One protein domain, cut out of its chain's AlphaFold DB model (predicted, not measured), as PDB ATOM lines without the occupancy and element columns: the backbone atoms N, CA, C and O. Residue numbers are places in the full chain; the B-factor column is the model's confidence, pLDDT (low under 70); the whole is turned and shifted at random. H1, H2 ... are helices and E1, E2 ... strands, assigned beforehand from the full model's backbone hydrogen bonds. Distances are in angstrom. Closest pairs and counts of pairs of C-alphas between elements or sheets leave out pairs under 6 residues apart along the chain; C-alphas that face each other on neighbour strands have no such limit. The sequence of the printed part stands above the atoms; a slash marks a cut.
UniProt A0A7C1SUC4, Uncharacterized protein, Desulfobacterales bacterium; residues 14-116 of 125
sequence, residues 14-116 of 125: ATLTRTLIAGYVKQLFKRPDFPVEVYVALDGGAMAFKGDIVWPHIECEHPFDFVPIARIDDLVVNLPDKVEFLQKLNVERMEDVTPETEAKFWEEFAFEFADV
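Overview. This is residues 14 to 116 of the 125 residues of an uncharacterized protein of Desulfobacterales bacterium (UniProt A0A7C1SUC4). An elongated body made largely of loops has H1 and H3 in its middle, a small two-stranded patch, E2 and E3, with H2 and the long link from E2 to H2 toward one end, and H4 and H5, about perpendicular to each other, at the other end. H1 and H5 both cross the long axis, and the last residues, 109 to 116, run back from H5 so that the two ends of the printed part are 9.3 A apart, C-alpha to C-alpha. The printed part has 103 residues, with five named helices and three named strands in the order E1, H1, E2, H2, E3, H3, H4, H5; E2 and E3 form an antiparallel sheet. The class is mostly helix, though under half of the residues, 46 of 103, are in named elements. It is only just compact, close to loose, with a radius of gyration of the C-alphas of 14.9 A and spans of 46 by 26 by 19 A.

Along the chain. E1 is residues 14 to 16, beginning at C-alpha 14 at (166.665, 168.557, 178.794). H1, the longest helix, is residues 18 to 28 and 15.5 A long. E2 is residues 39 to 41, H2 residues 56 to 59, E3 residues 69 to 71, and H3 residues 72 to 75, with C-alpha 72 at (159.604, 162.775, 167.781). H4 is residues 82 to 89, 10.6 A long. H5 is residues 99 to 108, 14.4 A long, ending at C-alpha 108 at (140.797, 164.339, 172.370).

Arrangement. E1 pairs with no named strand, and E1 and H1 meet only through their link. H1 and H3 only just touch, with 3 pairs of C-alphas within 8 A, the closest those of Ile 21 and Ile 72, 7.6 A apart. H1 and H5 are close but not clearly touching, closest at the C-alphas of Lys 26 and Trp 106, 7.0 A, with a shallow tilt of 28 degrees, opposite ways. E2 and E3 are antiparallel neighbours; N 40 and O 70 are 2.8 A apart and N 70 and O 40 are 3.0 A apart, within hydrogen-bond range. Residues 39 to 40 of E2 also pair antiparallel with residues 53 to 54. The closest C-alphas of E2 and H2 are those of Tyr 39 and Pro 56, 7.7 A. H4 and H5 are close but not clearly touching, about perpendicular at 90 degrees, closest at the C-alphas of Leu 89 and Thr 101, 7.3 A. H3 and H4 are apart. In H1, H4 and H5 every O i to N i+4 pair is within hydrogen-bond range; H2 and H3 are too short for such a pair, and of their single O i to N i+3 pairs that of H3 is within range and that of H2 is not.

Size, cuts and confidence. The two C-alphas farthest apart are those of Phe 64 and Asn 90, 46.2 A. The printed part has no cut. The link from E2 to H2, residues 42 to 55, is long. The mean pLDDT of the printed part is 88.2; residue 46 and residues 58 to 66 are under 70.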
ATOM      1  N   ALA A  14     167.230 167.507 179.626       91.44
ATOM      2  CA  ALA A  14     166.665 168.557 178.794       91.44
ATOM      3  C   ALA A  14     165.238 168.889 179.236       91.44
ATOM      4  O   ALA A  14     164.458 168.004 179.587       91.44
ATOM      5  N   THR A  15     164.898 170.175 179.185       94.06
ATOM      6  CA  THR A  15     163.534 170.660 179.438       94.06
ATOM      7  C   THR A  15     162.907 171.119 178.135       94.06
ATOM      8  O   THR A  15     163.488 171.982 177.468       94.06
ATOM      9  N   LEU A  16     161.736 170.570 177.810       94.62
ATOM     10  CA  LEU A  16     160.916 170.926 176.653       94.62
ATOM     11  C   LEU A  16     159.459 171.136 177.077       94.62
ATOM     12  O   LEU A  16     158.997 170.590 178.077       94.62
ATOM     13  N   THR A  17     158.715 171.899 176.282       95.38
ATOM     14  CA  THR A  17     157.288 172.133 176.524       95.38
ATOM     15  C   THR A  17     156.443 171.088 175.797       95.38
ATOM     16  O   THR A  17     156.626 170.845 174.601       95.38
ATOM     17  N   ARG A  18     155.454 170.504 176.478       95.00
ATOM     18  CA  ARG A  18     154.540 169.505 175.892       95.00
ATOM     19  C   ARG A  18     153.755 170.062 174.714       95.00
ATOM     20  O   ARG A  18     153.564 169.382 173.710       95.00
ATOM     21  N   THR A  19     153.310 171.312 174.828       95.25
ATOM     22  CA  THR A  19     152.529 171.992 173.785       95.25
ATOM     23  C   THR A  19     153.336 172.214 172.510       95.25
ATOM     24  O   THR A  19     152.769 172.112 171.424       95.25
ATOM     25  N   LEU A  20     154.647 172.448 172.630       94.88
ATOM     26  CA  LEU A  20     155.560 172.574 171.494       94.88
ATOM     27  C   LEU A  20     155.612 171.262 170.703       94.88
ATOM     28  O   LEU A  20     155.305 171.237 169.514       94.88
ATOM     29  N   ILE A  21     155.914 170.158 171.391       95.88
ATOM     30  CA  ILE A  21     156.048 168.840 170.760       95.88
ATOM     31  C   ILE A  21     154.713 168.352 170.199       95.88
ATOM     32  O   ILE A  21     154.656 167.910 169.052       95.88
ATOM     33  N   ALA A  22     153.616 168.501 170.946       95.94
ATOM     34  CA  ALA A  22     152.282 168.198 170.434       95.94
ATOM     35  C   ALA A  22     151.944 169.051 169.198       95.94
ATOM     36  O   ALA A  22     151.337 168.552 168.253       95.94
ATOM     37  N   GLY A  23     152.361 170.319 169.172       95.50
ATOM     38  CA  GLY A  23     152.229 171.197 168.010       95.50
ATOM     39  C   GLY A  23     152.950 170.648 166.779       95.50
ATOM     40  O   GLY A  23     152.352 170.586 165.705       95.50
ATOM     41  N   TYR A  24     154.188 170.177 166.938       95.31
ATOM     42  CA  TYR A  24     154.942 169.552 165.849       95.31
ATOM     43  C   TYR A  24     154.300 168.272 165.342       95.31
ATOM     44  O   TYR A  24     154.191 168.106 164.128       95.31
ATOM     45  N   VAL A  25     153.804 167.412 166.236       95.44
ATOM     46  CA  VAL A  25     153.041 166.227 165.825       95.44
ATOM     47  C   VAL A  25     151.869 166.658 164.948       95.44
ATOM     48  O   VAL A  25     151.779 166.224 163.806       95.44
ATOM     49  N   LYS A  26     151.013 167.570 165.424       94.62
ATOM     50  CA  LYS A  26     149.812 168.011 164.693       94.62
ATOM     51  C   LYS A  26     150.134 168.598 163.316       94.62
ATOM     52  O   LYS A  26     149.397 168.365 162.368       94.62
ATOM     53  N   GLN A  27     151.225 169.353 163.197       93.88
ATOM     54  CA  GLN A  27     151.607 170.007 161.941       93.88
ATOM     55  C   GLN A  27     152.285 169.057 160.949       93.88
ATOM     56  O   GLN A  27     152.089 169.183 159.741       93.88
ATOM     57  N   LEU A  28     153.103 168.125 161.441       94.38
ATOM     58  CA  LEU A  28     153.967 167.296 160.604       94.38
ATOM     59  C   LEU A  28     153.432 165.886 160.390       94.38
ATOM     60  O   LEU A  28     153.931 165.201 159.500       94.38
ATOM     61  N   PHE A  29     152.409 165.452 161.137       94.50
ATOM     62  CA  PHE A  29     151.917 164.078 161.091       94.50
ATOM     63  C   PHE A  29     151.621 163.630 159.661       94.50
ATOM     64  O   PHE A  29     152.014 162.538 159.287       94.50
ATOM     65  N   LYS A  30     150.982 164.446 158.819       91.81
ATOM     66  CA  LYS A  30     150.620 164.022 157.454       91.81
ATOM     67  C   LYS A  30     151.806 163.823 156.506       91.81
ATOM     68  O   LYS A  30     151.607 163.289 155.416       91.81
ATOM     69  N   ARG A  31     153.015 164.249 156.877       91.56
ATOM     70  CA  ARG A  31     154.187 164.083 156.019       91.56
ATOM     71  C   ARG A  31     154.587 162.604 155.908       91.56
ATOM     72  O   ARG A  31     154.434 161.855 156.873       91.56
ATOM     73  N   PRO A  32     155.123 162.179 154.752       88.94
ATOM     74  CA  PRO A  32     155.533 160.791 154.537       88.94
ATOM     75  C   PRO A  32     156.771 160.386 155.351       88.94
ATOM     76  O   PRO A  32     156.951 159.208 155.633       88.94
ATOM     77  N   ASP A  33     157.612 161.351 155.724       88.50
ATOM     78  CA  ASP A  33     158.853 161.165 156.484       88.50
ATOM     79  C   ASP A  33     158.632 161.170 158.011       88.50
ATOM     80  O   ASP A  33     159.536 160.855 158.787       88.50
ATOM     81  N   PHE A  34     157.415 161.488 158.463       91.06
ATOM     82  CA  PHE A  34     157.042 161.485 159.873       91.06
ATOM     83  C   PHE A  34     156.698 160.068 160.370       91.06
ATOM     84  O   PHE A  34     155.895 159.383 159.728       91.06
ATOM     85  N   PRO A  35     157.165 159.643 161.565       90.50
ATOM     86  CA  PRO A  35     158.019 160.375 162.518       90.50
ATOM     87  C   PRO A  35     159.531 160.173 162.300       90.50
ATOM     88  O   PRO A  35     160.336 160.818 162.963       90.50
ATOM     89  N   VAL A  36     159.919 159.270 161.395       87.94
ATOM     90  CA  VAL A  36     161.267 158.676 161.321       87.94
ATOM     91  C   VAL A  36     162.379 159.690 161.045       87.94
ATOM     92  O   VAL A  36     163.491 159.530 161.552       87.94
ATOM     93  N   GLU A  37     162.098 160.725 160.257       86.75
ATOM     94  CA  GLU A  37     163.092 161.738 159.879       86.75
ATOM     95  C   GLU A  37     162.912 163.078 160.602       86.75
ATOM     96  O   GLU A  37     163.579 164.051 160.255       86.75
ATOM     97  N   VAL A  38     162.035 163.140 161.608       89.88
ATOM     98  CA  VAL A  38     161.734 164.369 162.349       89.88
ATOM     99  C   VAL A  38     162.378 164.305 163.728       89.88
ATOM    100  O   VAL A  38     161.952 163.536 164.594       89.88
ATOM    101  N   TYR A  39     163.392 165.141 163.934       91.56
ATOM    102  CA  TYR A  39     164.137 165.227 165.185       91.56
ATOM    103  C   TYR A  39     163.892 166.569 165.866       91.56
ATOM    104  O   TYR A  39     163.527 167.544 165.219       91.56
ATOM    105  N   VAL A  40     164.110 166.618 167.174       91.44
ATOM    106  CA  VAL A  40     164.045 167.834 167.984       91.44
ATOM    107  C   VAL A  40     165.355 167.996 168.740       91.44
ATOM    108  O   VAL A  40     165.839 167.045 169.361       91.44
ATOM    109  N   ALA A  41     165.919 169.200 168.702       90.69
ATOM    110  CA  ALA A  41     167.100 169.559 169.474       90.69
ATOM    111  C   ALA A  41     166.797 169.573 170.978       90.69
ATOM    112  O   ALA A  41     165.870 170.232 171.448       90.69
ATOM    113  N   LEU A  42     167.600 168.852 171.753       89.00
ATOM    114  CA  LEU A  42     167.510 168.770 173.212       89.00
ATOM    115  C   LEU A  42     168.420 169.785 173.914       89.00
ATOM    116  O   LEU A  42     168.276 170.001 175.116       89.00
ATOM    117  N   ASP A  43     169.319 170.431 173.170       85.69
ATOM    118  CA  ASP A  43     170.158 171.525 173.654       85.69
ATOM    119  C   ASP A  43     170.431 172.556 172.545       85.69
ATOM    120  O   ASP A  43     170.098 172.329 171.381       85.69
ATOM    121  N   GLY A  44     170.992 173.706 172.917       78.88
ATOM    122  CA  GLY A  44     171.393 174.761 171.991       78.88
ATOM    123  C   GLY A  44     172.784 174.533 171.399       78.88
ATOM    124  O   GLY A  44     173.712 174.127 172.091       78.88
ATOM    125  N   GLY A  45     172.929 174.836 170.113       72.94
ATOM    126  CA  GLY A  45     174.179 174.736 169.369       72.94
ATOM    127  C   GLY A  45     174.376 175.930 168.445       72.94
ATOM    128  O   GLY A  45     173.660 176.926 168.523       72.94
ATOM    129  N   ALA A  46     175.350 175.830 167.540       69.62
ATOM    130  CA  ALA A  46     175.640 176.903 166.590       69.62
ATOM    131  C   ALA A  46     174.519 177.120 165.554       69.62
ATOM    132  O   ALA A  46     174.349 178.238 165.072       69.62
ATOM    133  N   MET A  47     173.771 176.061 165.223       71.50
ATOM    134  CA  MET A  47     172.813 176.037 164.107       71.50
ATOM    135  C   MET A  47     171.360 175.771 164.524       71.50
ATOM    136  O   MET A  47     170.464 175.966 163.712       71.50
ATOM    137  N   ALA A  48     171.119 175.338 165.765       77.62
ATOM    138  CA  ALA A  48     169.787 175.006 166.268       77.62
ATOM    139  C   ALA A  48     169.667 175.376 167.747       77.62
ATOM    140  O   ALA A  48     170.620 175.220 168.517       77.62
ATOM    141  N   PHE A  49     168.493 175.845 168.153       85.00
ATOM    142  CA  PHE A  49     168.157 176.056 169.551       85.00
ATOM    143  C   PHE A  49     167.418 174.845 170.110       85.00
ATOM    144  O   PHE A  49     166.767 174.088 169.393       85.00
ATOM    145  N   LYS A  50     167.484 174.676 171.432       89.81
ATOM    146  CA  LYS A  50     166.707 173.649 172.123       89.81
ATOM    147  C   LYS A  50     165.217 173.796 171.793       89.81
ATOM    148  O   LYS A  50     164.634 174.853 172.026       89.81
ATOM    149  N   GLY A  51     164.609 172.707 171.340       88.81
ATOM    150  CA  GLY A  51     163.219 172.639 170.913       88.81
ATOM    151  C   GLY A  51     163.020 172.812 169.411       88.81
ATOM    152  O   GLY A  51     161.930 172.501 168.951       88.81
ATOM    153  N   ASP A  52     164.029 173.231 168.643       89.31
ATOM    154  CA  ASP A  52     163.900 173.341 167.189       89.31
ATOM    155  C   ASP A  52     163.787 171.962 166.531       89.31
ATOM    156  O   ASP A  52     164.397 170.985 166.983       89.31
ATOM    157  N   ILE A  53     163.014 171.890 165.442       88.69
ATOM    158  CA  ILE A  53     162.997 170.714 164.571       88.69
ATOM    159  C   ILE A  53     164.308 170.680 163.795       88.69
ATOM    160  O   ILE A  53     164.721 171.692 163.237       88.69
ATOM    161  N   VAL A  54     164.917 169.501 163.740       85.38
ATOM    162  CA  VAL A  54     166.149 169.245 163.004       85.38
ATOM    163  C   VAL A  54     165.897 168.144 161.977       85.38
ATOM    164  O   VAL A  54     165.355 167.085 162.308       85.38
ATOM    165  N   TRP A  55     166.336 168.368 160.741       81.94
ATOM    166  CA  TRP A  55     166.478 167.358 159.692       81.94
ATOM    167  C   TRP A  55     167.966 167.073 159.478       81.94
ATOM    168  O   TRP A  55     168.613 167.737 158.662       81.94
ATOM    169  N   PRO A  56     168.534 166.055 160.155       74.06
ATOM    170  CA  PRO A  56     169.980 165.835 160.170       74.06
ATOM    171  C   PRO A  56     170.593 165.629 158.780       74.06
ATOM    172  O   PRO A  56     171.765 165.913 158.568       74.06
ATOM    173  N   HIS A  57     169.804 165.138 157.823       70.81
ATOM    174  CA  HIS A  57     170.254 164.897 156.455       70.81
ATOM    175  C   HIS A  57     170.342 166.169 155.590       70.81
ATOM    176  O   HIS A  57     170.974 166.131 154.538       70.81
ATOM    177  N   ILE A  58     169.711 167.272 156.008       67.06
ATOM    178  CA  ILE A  58     169.720 168.568 155.308       67.06
ATOM    179  C   ILE A  58     170.589 169.579 156.061       67.06
ATOM    180  O   ILE A  58     171.283 170.375 155.439       67.06
ATOM    181  N   GLU A  59     170.545 169.548 157.392       62.72
ATOM    182  CA  GLU A  59     171.035 170.638 158.243       62.72
ATOM    183  C   GLU A  59     172.387 170.350 158.910       62.72
ATOM    184  O   GLU A  59     172.949 171.241 159.546       62.72
ATOM    185  N   CYS A  60     172.946 169.140 158.768       61.69
ATOM    186  CA  CYS A  60     174.205 168.769 159.418       61.69
ATOM    187  C   CYS A  60     175.288 168.385 158.399       61.69
ATOM    188  O   CYS A  60     175.302 167.273 157.873       61.69
ATOM    189  N   GLU A  61     176.245 169.288 158.163       57.66
ATOM    190  CA  GLU A  61     177.425 169.013 157.326       57.66
ATOM    191  C   GLU A  61     178.571 168.343 158.111       57.66
ATOM    192  O   GLU A  61     179.363 167.604 157.518       57.66
ATOM    193  N   HIS A  62     178.667 168.544 159.438       54.69
ATOM    194  CA  HIS A  62     179.807 168.072 160.233       54.69
ATOM    195  C   HIS A  62     179.459 167.298 161.526       54.69
ATOM    196  O   HIS A  62     178.535 167.641 162.258       54.69
ATOM    197  N   PRO A  63     180.270 166.279 161.891       49.22
ATOM    198  CA  PRO A  63     180.070 165.438 163.079       49.22
ATOM    199  C   PRO A  63     180.347 166.129 164.428       49.22
ATOM    200  O   PRO A  63     180.150 165.503 165.467       49.22
ATOM    201  N   PHE A  64     180.811 167.384 164.431       47.06
ATOM    202  CA  PHE A  64     181.058 168.175 165.646       47.06
ATOM    203  C   PHE A  64     179.969 169.228 165.924       47.06
ATOM    204  O   PHE A  64     180.018 169.853 166.975       47.06
ATOM    205  N   ASP A  65     178.975 169.375 165.037       58.91
ATOM    206  CA  ASP A  65     177.856 170.325 165.187       58.91
ATOM    207  C   ASP A  65     176.671 169.755 165.988       58.91
ATOM    208  O   ASP A  65     175.632 170.402 166.131       58.91
ATOM    209  N   PHE A  66     176.788 168.530 166.503       65.56
ATOM    210  CA  PHE A  66     175.656 167.843 167.115       65.56
ATOM    211  C   PHE A  66     175.382 168.329 168.537       65.56
ATOM    212  O   PHE A  66     176.053 167.938 169.493       65.56
ATOM    213  N   VAL A  67     174.299 169.088 168.673       76.31
ATOM    214  CA  VAL A  67     173.493 169.073 169.894       76.31
ATOM    215  C   VAL A  67     172.821 167.704 170.031       76.31
ATOM    216  O   VAL A  67     172.533 167.054 169.019       76.31
ATOM    217  N   PRO A  68     172.571 167.215 171.257       83.94
ATOM    218  CA  PRO A  68     171.712 166.053 171.445       83.94
ATOM    219  C   PRO A  68     170.370 166.291 170.743       83.94
ATOM    220  O   PRO A  68     169.739 167.324 170.945       83.94
ATOM    221  N   ILE A  69     169.940 165.338 169.921       88.50
ATOM    222  CA  ILE A  69     168.647 165.356 169.232       88.50
ATOM    223  C   ILE A  69     167.883 164.078 169.574       88.50
ATOM    224  O   ILE A  69     168.487 163.015 169.728       88.50
ATOM    225  N   ALA A  70     166.561 164.169 169.671       91.00
ATOM    226  CA  ALA A  70     165.676 163.014 169.807       91.00
ATOM    227  C   ALA A  70     164.670 162.987 168.665       91.00
ATOM    228  O   ALA A  70     164.209 164.041 168.226       91.00
ATOM    229  N   ARG A  71     164.303 161.793 168.199       92.69
ATOM    230  CA  ARG A  71     163.193 161.670 167.255       92.69
ATOM    231  C   ARG A  71     161.883 161.979 167.952       92.69
ATOM    232  O   ARG A  71     161.738 161.770 169.155       92.69
ATOM    233  N   ILE A  72     160.898 162.434 167.191       93.12
ATOM    234  CA  ILE A  72     159.604 162.775 167.781       93.12
ATOM    235  C   ILE A  72     158.877 161.557 168.377       93.12
ATOM    236  O   ILE A  72     158.170 161.703 169.370       93.12
ATOM    237  N   ASP A  73     159.096 160.357 167.835       93.06
ATOM    238  CA  ASP A  73     158.574 159.101 168.388       93.06
ATOM    239  C   ASP A  73     159.377 158.553 169.576       93.06
ATOM    240  O   ASP A  73     158.859 157.724 170.319       93.06
ATOM    241  N   ASP A  74     160.577 159.080 169.840       93.50
ATOM    242  CA  ASP A  74     161.269 158.875 171.121       93.50
ATOM    243  C   ASP A  74     160.736 159.821 172.214       93.50
ATOM    244  O   ASP A  74     160.921 159.566 173.402       93.50
ATOM    245  N   LEU A  75     160.097 160.933 171.828       94.75
ATOM    246  CA  LEU A  75     159.565 161.947 172.746       94.75
ATOM    247  C   LEU A  75     158.096 161.712 173.109       94.75
ATOM    248  O   LEU A  75     157.697 162.028 174.229       94.75
ATOM    249  N   VAL A  76     157.294 161.176 172.185       96.12
ATOM    250  CA  VAL A  76     155.872 160.873 172.387       96.12
ATOM    251  C   VAL A  76     155.647 159.374 172.209       96.12
ATOM    252  O   VAL A  76     155.641 158.861 171.092       96.12
ATOM    253  N   VAL A  77     155.437 158.671 173.322       94.50
ATOM    254  CA  VAL A  77     155.499 157.198 173.379       94.50
ATOM    255  C   VAL A  77     154.249 156.501 172.850       94.50
ATOM    256  O   VAL A  77     154.287 155.309 172.559       94.50
ATOM    257  N   ASN A  78     153.137 157.227 172.733       95.44
ATOM    258  CA  ASN A  78     151.847 156.679 172.327       95.44
ATOM    259  C   ASN A  78     151.372 157.178 170.954       95.44
ATOM    260  O   ASN A  78     150.174 157.110 170.666       95.44
ATOM    261  N   LEU A  79     152.280 157.695 170.114       94.75
ATOM    262  CA  LEU A  79     151.924 158.159 168.772       94.75
ATOM    263  C   LEU A  79     151.265 157.037 167.961       94.75
ATOM    264  O   LEU A  79     151.867 155.974 167.811       94.75
ATOM    265  N   PRO A  80     150.072 157.277 167.387       93.88
ATOM    266  CA  PRO A  80     149.468 156.315 166.485       93.88
ATOM    267  C   PRO A  80     150.249 156.275 165.174       93.88
ATOM    268  O   PRO A  80     150.716 157.310 164.679       93.88
ATOM    269  N   ASP A  81     150.322 155.103 164.556       93.31
ATOM    270  CA  ASP A  81     150.746 155.040 163.162       93.31
ATOM    271  C   ASP A  81     149.650 155.598 162.222       93.31
ATOM    272  O   ASP A  81     148.539 155.958 162.632       93.31
ATOM    273  N   LYS A  82     149.962 155.728 160.926       93.88
ATOM    274  CA  LYS A  82     148.997 156.255 159.943       93.88
ATOM    275  C   LYS A  82     147.767 155.368 159.803       93.88
ATOM    276  O   LYS A  82     146.675 155.884 159.594       93.88
ATOM    277  N   VAL A  83     147.938 154.056 159.901       94.06
ATOM    278  CA  VAL A  83     146.854 153.086 159.757       94.06
ATOM    279  C   VAL A  83     145.915 153.186 160.957       94.06
ATOM    280  O   VAL A  83     144.709 153.318 160.774       94.06
ATOM    281  N   GLU A  84     146.452 153.212 162.174       94.38
ATOM    282  CA  GLU A  84     145.704 153.392 163.418       94.38
ATOM    283  C   GLU A  84     144.967 154.733 163.454       94.38
ATOM    284  O   GLU A  84     143.807 154.797 163.862       94.38
ATOM    285  N   PHE A  85     145.613 155.811 163.001       95.31
ATOM    286  CA  PHE A  85     144.988 157.128 162.895       95.31
ATOM    287  C   PHE A  85     143.780 157.106 161.949       95.31
ATOM    288  O   PHE A  85     142.692 157.534 162.331       95.31
ATOM    289  N   LEU A  86     143.936 156.543 160.747       95.06
ATOM    290  CA  LEU A  86     142.849 156.413 159.772       95.06
ATOM    291  C   LEU A  86     141.701 155.539 160.296       95.06
ATOM    292  O   LEU A  86     140.533 155.902 160.151       95.06
ATOM    293  N   GLN A  87     142.021 154.438 160.980       94.50
ATOM    294  CA  GLN A  87     141.029 153.569 161.617       94.50
ATOM    295  C   GLN A  87     140.227 154.302 162.696       94.50
ATOM    296  O   GLN A  87     139.001 154.194 162.721       94.50
ATOM    297  N   LYS A  88     140.887 155.085 163.561       93.06
ATOM    298  CA  LYS A  88     140.213 155.880 164.603       93.06
ATOM    299  C   LYS A  88     139.296 156.954 164.018       93.06
ATOM    300  O   LYS A  88     138.302 157.309 164.646       93.06
ATOM    301  N   LEU A  89     139.611 157.440 162.822       93.69
ATOM    302  CA  LEU A  89     138.811 158.421 162.097       93.69
ATOM    303  C   LEU A  89     137.769 157.805 161.154       93.69
ATOM    304  O   LEU A  89     136.973 158.542 160.574       93.69
ATOM    305  N   ASN A  90     137.745 156.476 161.017       93.25
ATOM    306  CA  ASN A  90     136.873 155.749 160.094       93.25
ATOM    307  C   ASN A  90     136.979 156.254 158.638       93.25
ATOM    308  O   ASN A  90     135.971 156.441 157.952       93.25
ATOM    309  N   VAL A  91     138.210 156.482 158.175       93.50
ATOM    310  CA  VAL A  91     138.539 156.869 156.793       93.50
ATOM    311  C   VAL A  91     139.559 155.902 156.192       93.50
ATOM    312  O   VAL A  91     140.332 155.277 156.915       93.50
ATOM    313  N   GLU A  92     139.579 155.769 154.866       90.88
ATOM    314  CA  GLU A  92     140.486 154.833 154.184       90.88
ATOM    315  C   GLU A  92     141.822 155.468 153.792       90.88
ATOM    316  O   GLU A  92     142.838 154.774 153.729       90.88
ATOM    317  N   ARG A  93     141.842 156.775 153.499       92.19
ATOM    318  CA  ARG A  93     143.029 157.472 152.988       92.19
ATOM    319  C   ARG A  93     143.267 158.771 153.739       92.19
ATOM    320  O   ARG A  93     142.337 159.446 154.165       92.19
ATOM    321  N   MET A  94     144.538 159.161 153.835       91.38
ATOM    322  CA  MET A  94     144.938 160.430 154.465       91.38
ATOM    323  C   MET A  94     144.348 161.662 153.766       91.38
ATOM    324  O   MET A  94     144.138 162.682 154.417       91.38
ATOM    325  N   GLU A  95     144.064 161.565 152.466       92.31
ATOM    326  CA  GLU A  95     143.423 162.620 151.669       92.31
ATOM    327  C   GLU A  95     141.971 162.886 152.096       92.31
ATOM    328  O   GLU A  95     141.492 164.010 151.965       92.31
ATOM    329  N   ASP A  96     141.297 161.880 152.661       92.44
ATOM    330  CA  ASP A  96     139.907 161.976 153.116       92.44
ATOM    331  C   ASP A  96     139.796 162.595 154.525       92.44
ATOM    332  O   ASP A  96     138.699 162.880 155.012       92.44
ATOM    333  N   VAL A  97     140.929 162.825 155.201       92.56
ATOM    334  CA  VAL A  97     140.975 163.420 156.540       92.56
ATOM    335  C   VAL A  97     140.762 164.928 156.443       92.56
ATOM    336  O   VAL A  97     141.681 165.691 156.120       92.56
ATOM    337  N   THR A  98     139.554 165.370 156.791       92.94
ATOM    338  CA  THR A  98     139.229 166.797 156.876       92.94
ATOM    339  C   THR A  98     139.985 167.477 158.028       92.94
ATOM    340  O   THR A  98     140.238 166.841 159.058       92.94
ATOM    341  N   PRO A  99     140.306 168.780 157.910       91.56
ATOM    342  CA  PRO A  99     140.950 169.529 158.992       91.56
ATOM    343  C   PRO A  99     140.162 169.500 160.309       91.56
ATOM    344  O   PRO A  99     140.753 169.452 161.380       91.56
ATOM    345  N   GLU A 100     138.830 169.494 160.234       92.94
ATOM    346  CA  GLU A 100     137.939 169.473 161.403       92.94
ATOM    347  C   GLU A 100     138.025 168.144 162.163       92.94
ATOM    348  O   GLU A 100     138.101 168.121 163.390       92.94
ATOM    349  N   THR A 101     138.044 167.030 161.428       93.12
ATOM    350  CA  THR A 101     138.119 165.685 162.015       93.12
ATOM    351  C   THR A 101     139.497 165.431 162.623       93.12
ATOM    352  O   THR A 101     139.607 164.876 163.713       93.12
ATOM    353  N   GLU A 102     140.547 165.904 161.954       93.62
ATOM    354  CA  GLU A 102     141.909 165.883 162.478       93.62
ATOM    355  C   GLU A 102     142.061 166.734 163.743       93.62
ATOM    356  O   GLU A 102     142.610 166.261 164.736       93.62
ATOM    357  N   ALA A 103     141.561 167.974 163.731       93.31
ATOM    358  CA  ALA A 103     141.622 168.856 164.892       93.31
ATOM    359  C   ALA A 103     140.932 168.218 166.099       93.31
ATOM    360  O   ALA A 103     141.535 168.129 167.167       93.31
ATOM    361  N   LYS A 104     139.724 167.677 165.897       94.12
ATOM    362  CA  LYS A 104     138.973 166.977 166.939       94.12
ATOM    363  C   LYS A 104     139.746 165.788 167.508       94.12
ATOM    364  O   LYS A 104     139.843 165.645 168.723       94.12
ATOM    365  N   PHE A 105     140.337 164.960 166.647       95.50
ATOM    366  CA  PHE A 105     141.161 163.841 167.096       95.50
ATOM    367  C   PHE A 105     142.298 164.306 168.004       95.50
ATOM    368  O   PHE A 105     142.483 163.773 169.093       95.50
ATOM    369  N   TRP A 106     143.040 165.329 167.584       95.12
ATOM    370  CA  TRP A 106     144.185 165.836 168.332       95.12
ATOM    371  C   TRP A 106     143.824 166.655 169.578       95.12
ATOM    372  O   TRP A 106     144.710 166.942 170.388       95.12
ATOM    373  N   GLU A 107     142.577 167.103 169.709       93.19
ATOM    374  CA  GLU A 107     142.032 167.692 170.938       93.19
ATOM    375  C   GLU A 107     141.689 166.614 171.969       93.19
ATOM    376  O   GLU A 107     141.940 166.800 173.157       93.19
ATOM    377  N   GLU A 108     141.160 165.476 171.517       93.81
ATOM    378  CA  GLU A 108     140.797 164.339 172.370       93.81
ATOM    379  C   GLU A 108     141.998 163.431 172.692       93.81
ATOM    380  O   GLU A 108     141.985 162.687 173.673       93.81
ATOM    381  N   PHE A 109     143.052 163.486 171.876       95.50
ATOM    382  CA  PHE A 109     144.239 162.656 172.031       95.50
ATOM    383  C   PHE A 109     145.059 163.053 173.268       95.50
ATOM    384  O   PHE A 109     145.639 164.139 173.347       95.50
ATOM    385  N   ALA A 110     145.155 162.132 174.227       94.88
ATOM    386  CA  ALA A 110     145.989 162.283 175.411       94.88
ATOM    387  C   ALA A 110     147.450 161.940 175.083       94.88
ATOM    388  O   ALA A 110     147.834 160.774 175.082       94.88
ATOM    389  N   PHE A 111     148.263 162.956 174.790       95.56
ATOM    390  CA  PHE A 111     149.693 162.776 174.529       95.56
ATOM    391  C   PHE A 111     150.426 162.227 175.760       95.56
ATOM    392  O   PHE A 111     150.389 162.836 176.833       95.56
ATOM    393  N   GLU A 112     151.140 161.119 175.578       96.75
ATOM    394  CA  GLU A 112     152.063 160.569 176.570       96.75
ATOM    395  C   GLU A 112     153.496 160.875 176.147       96.75
ATOM    396  O   GLU A 112     153.921 160.531 175.044       96.75
ATOM    397  N   PHE A 113     154.241 161.533 177.031       96.50
ATOM    398  CA  PHE A 113     155.606 161.969 176.764       96.50
ATOM    399  C   PHE A 113     156.612 161.082 177.496       96.50
ATOM    400  O   PHE A 113     156.358 160.666 178.626       96.50
ATOM    401  N   ALA A 114     157.750 160.810 176.862       96.00
ATOM    402  CA  ALA A 114     158.799 159.970 177.427       96.00
ATOM    403  C   ALA A 114     159.551 160.680 178.562       96.00
ATOM    404  O   ALA A 114     159.882 161.858 178.448       96.00
ATOM    405  N   ASP A 115     159.911 159.947 179.617       95.00
ATOM    406  CA  ASP A 115     160.792 160.456 180.682       95.00
ATOM    407  C   ASP A 115     162.273 160.481 180.259       95.00
ATOM    408  O   ASP A 115     163.092 161.170 180.867       95.00
ATOM    409  N   VAL A 116     162.638 159.719 179.221       94.06
ATOM    410  CA  VAL A 116     164.001 159.632 178.680       94.06
ATOM    411  C   VAL A 116     163.938 159.520 177.160       94.06
ATOM    412  O   VAL A 116     163.262 158.635 176.644       94.06
TER     413      VAL A 116